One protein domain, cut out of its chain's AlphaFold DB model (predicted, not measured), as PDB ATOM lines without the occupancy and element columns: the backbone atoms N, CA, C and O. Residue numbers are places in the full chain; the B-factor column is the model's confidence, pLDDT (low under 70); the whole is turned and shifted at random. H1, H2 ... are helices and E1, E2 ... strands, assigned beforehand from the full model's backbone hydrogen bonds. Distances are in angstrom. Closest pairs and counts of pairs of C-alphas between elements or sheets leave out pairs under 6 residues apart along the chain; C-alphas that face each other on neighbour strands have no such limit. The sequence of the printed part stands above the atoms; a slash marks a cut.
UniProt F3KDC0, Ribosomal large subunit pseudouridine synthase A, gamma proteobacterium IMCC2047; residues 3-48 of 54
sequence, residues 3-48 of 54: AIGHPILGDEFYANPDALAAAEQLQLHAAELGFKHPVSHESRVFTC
ATOM      1  N   ALA A   3      35.682   2.128 -51.271       92.62
ATOM      2  CA  ALA A   3      34.572   2.983 -50.828       92.62
ATOM      3  C   ALA A   3      34.946   4.474 -50.696       92.62
ATOM      4  O   ALA A   3      34.067   5.328 -50.719       92.62
ATOM      5  N   ILE A   4      36.241   4.786 -50.579       94.81
ATOM      6  CA  ILE A   4      36.763   6.158 -50.579       94.81
ATOM      7  C   ILE A   4      37.437   6.530 -51.914       94.81
ATOM      8  O   ILE A   4      38.182   7.499 -51.972       94.81
ATOM      9  N   GLY A   5      37.196   5.762 -52.980       93.56
ATOM     10  CA  GLY A   5      37.666   6.045 -54.340       93.56
ATOM     11  C   GLY A   5      39.052   5.501 -54.703       93.56
ATOM     12  O   GLY A   5      39.514   5.739 -55.814       93.56
ATOM     13  N   HIS A   6      39.713   4.755 -53.816       94.81
ATOM     14  CA  HIS A   6      41.091   4.294 -54.021       94.81
ATOM     15  C   HIS A   6      41.193   2.773 -53.843       94.81
ATOM     16  O   HIS A   6      41.493   2.317 -52.754       94.81
ATOM     17  N   PRO A   7      40.881   1.926 -54.827       95.56
ATOM     18  CA  PRO A   7      40.992   0.476 -54.638       95.56
ATOM     19  C   PRO A   7      42.418   0.033 -54.256       95.56
ATOM     20  O   PRO A   7      43.395   0.697 -54.598       95.56
ATOM     21  N   ILE A   8      42.526  -1.082 -53.524       95.81
ATOM     22  CA  ILE A   8      43.823  -1.703 -53.216       95.81
ATOM     23  C   ILE A   8      44.336  -2.382 -54.492       95.81
ATOM     24  O   ILE A   8      43.544  -2.930 -55.261       95.81
ATOM     25  N   LEU A   9      45.646  -2.324 -54.730       96.31
ATOM     26  CA  LEU A   9      46.256  -2.943 -55.905       96.31
ATOM     27  C   LEU A   9      46.165  -4.470 -55.819       96.31
ATOM     28  O   LEU A   9      46.375  -5.045 -54.747       96.31
ATOM     29  N   GLY A  10      45.848  -5.112 -56.943       94.31
ATOM     30  CA  GLY A  10      45.682  -6.566 -57.019       94.31
ATOM     31  C   GLY A  10      44.430  -7.110 -56.310       94.31
ATOM     32  O   GLY A  10      44.362  -8.303 -56.033       94.31
ATOM     33  N   ASP A  11      43.452  -6.260 -55.971       96.69
ATOM     34  CA  ASP A  11      42.190  -6.684 -55.344       96.69
ATOM     35  C   ASP A  11      41.198  -7.234 -56.383       96.69
ATOM     36  O   ASP A  11      40.540  -6.479 -57.098       96.69
ATOM     37  N   GLU A  12      41.063  -8.558 -56.440       95.00
ATOM     38  CA  GLU A  12      40.218  -9.270 -57.411       95.00
ATOM     39  C   GLU A  12      38.713  -8.968 -57.290       95.00
ATOM     40  O   GLU A  12      37.963  -9.198 -58.240       95.00
ATOM     41  N   PHE A  13      38.247  -8.458 -56.144       93.44
ATOM     42  CA  PHE A  13      36.822  -8.221 -55.897       93.44
ATOM     43  C   PHE A  13      36.422  -6.766 -56.128       93.44
ATOM     44  O   PHE A  13      35.318  -6.491 -56.605       93.44
ATOM     45  N   TYR A  14      37.294  -5.830 -55.750       94.00
ATOM     46  CA  TYR A  14      36.941  -4.418 -55.617       94.00
ATOM     47  C   TYR A  14      37.783  -3.475 -56.489       94.00
ATOM     48  O   TYR A  14      37.423  -2.298 -56.627       94.00
ATOM     49  N   ALA A  15      38.890  -3.931 -57.078       93.56
ATOM     50  CA  ALA A  15      39.701  -3.081 -57.941       93.56
ATOM     51  C   ALA A  15      39.058  -2.845 -59.314       93.56
ATOM     52  O   ALA A  15      38.368  -3.694 -59.873       93.56
ATOM     53  N   ASN A  16      39.315  -1.662 -59.876       94.19
ATOM     54  CA  ASN A  16      39.101  -1.434 -61.303       94.19
ATOM     55  C   ASN A  16      40.204  -2.162 -62.111       94.19
ATOM     56  O   ASN A  16      41.210  -2.570 -61.525       94.19
ATOM     57  N   PRO A  17      40.055  -2.328 -63.439       95.31
ATOM     58  CA  PRO A  17      41.019  -3.080 -64.245       95.31
ATOM     59  C   PRO A  17      42.462  -2.578 -64.116       95.31
ATOM     60  O   PRO A  17      43.380  -3.390 -64.031       95.31
ATOM     61  N   ASP A  18      42.654  -1.260 -64.028       95.12
ATOM     62  CA  ASP A  18      43.983  -0.659 -63.888       95.12
ATOM     63  C   ASP A  18      44.631  -1.012 -62.538       95.12
ATOM     64  O   ASP A  18      45.786  -1.427 -62.497       95.12
ATOM     65  N   ALA A  19      43.893  -0.897 -61.428       94.50
ATOM     66  CA  ALA A  19      44.404  -1.232 -60.098       94.50
ATOM     67  C   ALA A  19      44.565  -2.747 -59.894       94.50
ATOM     68  O   ALA A  19      45.472  -3.169 -59.176       94.50
ATOM     69  N   LEU A  20      43.730  -3.567 -60.536       96.19
ATOM     70  CA  LEU A  20      43.889  -5.020 -60.537       96.19
ATOM     71  C   LEU A  20      45.169  -5.425 -61.279       96.19
ATOM     72  O   LEU A  20      45.942  -6.219 -60.763       96.19
ATOM     73  N   ALA A  21      45.428  -4.843 -62.454       96.12
ATOM     74  CA  ALA A  21      46.612  -5.146 -63.258       96.12
ATOM     75  C   ALA A  21      47.919  -4.547 -62.701       96.12
ATOM     76  O   ALA A  21      49.004  -4.953 -63.111       96.12
ATOM     77  N   ALA A  22      47.832  -3.588 -61.777       95.31
ATOM     78  CA  ALA A  22      48.992  -2.919 -61.188       95.31
ATOM     79  C   ALA A  22      49.799  -3.795 -60.210       95.31
ATOM     80  O   ALA A  22      50.918  -3.426 -59.857       95.31
ATOM     81  N   ALA A  23      49.263  -4.936 -59.766       95.56
ATOM     82  CA  ALA A  23      49.980  -5.889 -58.926       95.56
ATOM     83  C   ALA A  23      49.516  -7.328 -59.195       95.56
ATOM     84  O   ALA A  23      48.335  -7.572 -59.408       95.56
ATOM     85  N   GLU A  24      50.439  -8.293 -59.125       93.25
ATOM     86  CA  GLU A  24      50.124  -9.719 -59.335       93.25
ATOM     87  C   GLU A  24      49.247 -10.327 -58.228       93.25
ATOM     88  O   GLU A  24      48.624 -11.365 -58.432       93.25
ATOM     89  N   GLN A  25      49.219  -9.711 -57.044       94.12
ATOM     90  CA  GLN A  25      48.457 -10.169 -55.884       94.12
ATOM     91  C   GLN A  25      47.988  -8.978 -55.047       94.12
ATOM     92  O   GLN A  25      48.566  -7.890 -55.126       94.12
ATOM     93  N   LEU A  26      46.984  -9.212 -54.200       96.12
ATOM     94  CA  LEU A  26      46.451  -8.219 -53.275       96.12
ATOM     95  C   LEU A  26      47.559  -7.635 -52.381       96.12
ATOM     96  O   LEU A  26      48.127  -8.327 -51.534       96.12
ATOM     97  N   GLN A  27      47.818  -6.333 -52.511       96.06
ATOM     98  CA  GLN A  27      48.794  -5.612 -51.688       96.06
ATOM     99  C   GLN A  27      48.204  -5.188 -50.333       96.06
ATOM    100  O   GLN A  27      48.146  -4.008 -49.986       96.06
ATOM    101  N   LEU A  28      47.745  -6.167 -49.553       95.50
ATOM    102  CA  LEU A  28      47.245  -5.984 -48.191       95.50
ATOM    103  C   LEU A  28      47.986  -6.932 -47.246       95.50
ATOM    104  O   LEU A  28      47.970  -8.144 -47.437       95.50
ATOM    105  N   HIS A  29      48.612  -6.382 -46.205       96.31
ATOM    106  CA  HIS A  29      49.392  -7.154 -45.238       96.31
ATOM    107  C   HIS A  29      49.119  -6.700 -43.806       96.31
ATOM    108  O   HIS A  29      49.085  -5.503 -43.518       96.31
ATOM    109  N   ALA A  30      48.967  -7.660 -42.894       97.62
ATOM    110  CA  ALA A  30      48.869  -7.400 -41.462       97.62
ATOM    111  C   ALA A  30      50.278  -7.183 -40.881       97.62
ATOM    112  O   ALA A  30      50.903  -8.111 -40.372       97.62
ATOM    113  N   ALA A  31      50.785  -5.953 -40.994       97.38
ATOM    114  CA  ALA A  31      52.154  -5.611 -40.598       97.38
ATOM    115  C   ALA A  31      52.397  -5.652 -39.079       97.38
ATOM    116  O   ALA A  31      53.524  -5.877 -38.638       97.38
ATOM    117  N   GLU A  32      51.349  -5.447 -38.280       98.06
ATOM    118  CA  GLU A  32      51.422  -5.431 -36.822       98.06
ATOM    119  C   GLU A  32      50.160  -6.041 -36.201       98.06
ATOM    120  O   GLU A  32      49.043  -5.808 -36.669       98.06
ATOM    121  N   LEU A  33      50.339  -6.800 -35.119       98.31
ATOM    122  CA  LEU A  33      49.261  -7.296 -34.272       98.31
ATOM    123  C   LEU A  33      49.609  -7.067 -32.799       98.31
ATOM    124  O   LEU A  33      50.594  -7.604 -32.290       98.31
ATOM    125  N   GLY A  34      48.764  -6.309 -32.103       98.12
ATOM    126  CA  GLY A  34      48.891  -6.036 -30.673       98.12
ATOM    127  C   GLY A  34      47.697  -6.557 -29.878       98.12
ATOM    128  O   GLY A  34      46.551  -6.301 -30.241       98.12
ATOM    129  N   PHE A  35      47.945  -7.274 -28.779       98.25
ATOM    130  CA  PHE A  35      46.891  -7.742 -27.870       98.25
ATOM    131  C   PHE A  35      47.418  -8.018 -26.456       98.25
ATOM    132  O   PHE A  35      48.624  -8.096 -26.219       98.25
ATOM    133  N   LYS A  36      46.503  -8.167 -25.489       98.50
ATOM    134  CA  LYS A  36      46.850  -8.601 -24.127       98.50
ATOM    135  C   LYS A  36      46.962 -10.115 -24.077       98.50
ATOM    136  O   LYS A  36      46.014 -10.815 -24.425       98.50
ATOM    137  N   HIS A  37      48.098 -10.615 -23.609       97.94
ATOM    138  CA  HIS A  37      48.314 -12.045 -23.462       97.94
ATOM    139  C   HIS A  37      47.278 -12.639 -22.486       97.94
ATOM    140  O   HIS A  37      47.133 -12.123 -21.378       97.94
ATOM    141  N   PRO A  38      46.560 -13.717 -22.847       97.69
ATOM    142  CA  PRO A  38      45.394 -14.179 -22.088       97.69
ATOM    143  C   PRO A  38      45.723 -14.743 -20.701       97.69
ATOM    144  O   PRO A  38      44.831 -14.847 -19.871       97.69
ATOM    145  N   VAL A  39      46.986 -15.104 -20.443       98.31
ATOM    146  CA  VAL A  39      47.417 -15.657 -19.146       98.31
ATOM    147  C   VAL A  39      48.184 -14.629 -18.317       98.31
ATOM    148  O   VAL A  39      47.918 -14.470 -17.132       98.31
ATOM    149  N   SER A  40      49.136 -13.917 -18.926       97.50
ATOM    150  CA  SER A  40      49.975 -12.945 -18.199       97.50
ATOM    151  C   SER A  40      49.366 -11.546 -18.147       97.50
ATOM    152  O   SER A  40      49.832 -10.709 -17.385       97.50
ATOM    153  N   HIS A  41      48.343 -11.279 -18.965       96.50
ATOM    154  CA  HIS A  41      47.660  -9.989 -19.122       96.50
ATOM    155  C   HIS A  41      48.560  -8.834 -19.595       96.50
ATOM    156  O   HIS A  41      48.104  -7.694 -19.710       96.50
ATOM    157  N   GLU A  42      49.814  -9.129 -19.925       98.38
ATOM    158  CA  GLU A  42      50.767  -8.178 -20.478       98.38
ATOM    159  C   GLU A  42      50.429  -7.852 -21.931       98.38
ATOM    160  O   GLU A  42      50.019  -8.722 -22.705       98.38
ATOM    161  N   SER A  43      50.655  -6.602 -22.319       98.38
ATOM    162  CA  SER A  43      50.574  -6.191 -23.717       98.38
ATOM    163  C   SER A  43      51.705  -6.834 -24.517       98.38
ATOM    164  O   SER A  43      52.875  -6.742 -24.146       98.38
ATOM    165  N   ARG A  44      51.356  -7.471 -25.633       98.25
ATOM    166  CA  ARG A  44      52.295  -8.039 -26.600       98.25
ATOM    167  C   ARG A  44      52.025  -7.429 -27.967       98.25
ATOM    168  O   ARG A  44      50.869  -7.216 -28.323       98.25
ATOM    169  N   VAL A  45      53.098  -7.149 -28.698       98.44
ATOM    170  CA  VAL A  45      53.067  -6.615 -30.060       98.44
ATOM    171  C   VAL A  45      53.958  -7.496 -30.919       98.44
ATOM    172  O   VAL A  45      55.077  -7.822 -30.523       98.44
ATOM    173  N   PHE A  46      53.436  -7.899 -32.068       98.38
ATOM    174  CA  PHE A  46      54.113  -8.717 -33.063       98.38
ATOM    175  C   PHE A  46      54.158  -7.938 -34.371       98.38
ATOM    176  O   PHE A  46      53.149  -7.348 -34.755       98.38
ATOM    177  N   THR A  47      55.299  -7.952 -35.053       98.38
ATOM    178  CA  THR A  47      55.496  -7.254 -36.328       98.38
ATOM    179  C   THR A  47      55.974  -8.219 -37.405       98.38
ATOM    180  O   THR A  47      56.633  -9.220 -37.117       98.38
ATOM    181  N   CYS A  48      55.617  -7.931 -38.654       97.50
ATOM    182  CA  CYS A  48      56.036  -8.696 -39.821       97.50
ATOM    183  C   CYS A  48      56.151  -7.762 -41.027       97.50
ATOM    184  O   CYS A  48      55.191  -7.068 -41.364       97.50
TER     185      CYS A  48
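Overview. This is residues 3 to 48 of the 54 residues of the protein "Ribosomal large subunit pseudouridine synthase A" of gamma proteobacterium IMCC2047 (UniProt F3KDC0). With little regular structure, the printed part begins as a loop-rich head, residues 3 to 26 with the short helix H1, and a thin strand-like stretch, residues 27 to 31, leads from it to a two-stranded hairpin, E1 and E2, at the far end. It has 46 residues, of which 15 are in named elements, in the order H1, E1, E2; the class is mixed, and the sheet E1 - E2 is antiparallel. The whole is extended, with a radius of gyration of the C-alphas of 16.4 A and spans of 48 by 22 by 13 A.

Along the chain. Residues 3 to 16 hold no named element. H1, residues 17 to 21, begins at C-alpha 17 (41.019, -3.080, -64.245) and is 6.0 A long. E1, residues 32 to 36, is 13.9 A long. E2, residues 43 to 47, is 13.6 A long and ends at C-alpha 47 (55.496, -7.254, -36.328).

Arrangement. E1 and E2 form a hairpin, antiparallel at 164 degrees between their directions. C-alphas 34 and 45 face each other at 4.3 A; N 33 and O 46 are within hydrogen-bond range at 2.9 A. In H1 the O i to N i+4 pair is within range. H1 and E2 are apart.

Size, cuts and confidence. The C-alphas farthest apart, of Pro 17 and Ser 40, are 47.9 A apart. The printed part has no cut, both links are short, and no printed residue is under 70 in pLDDT.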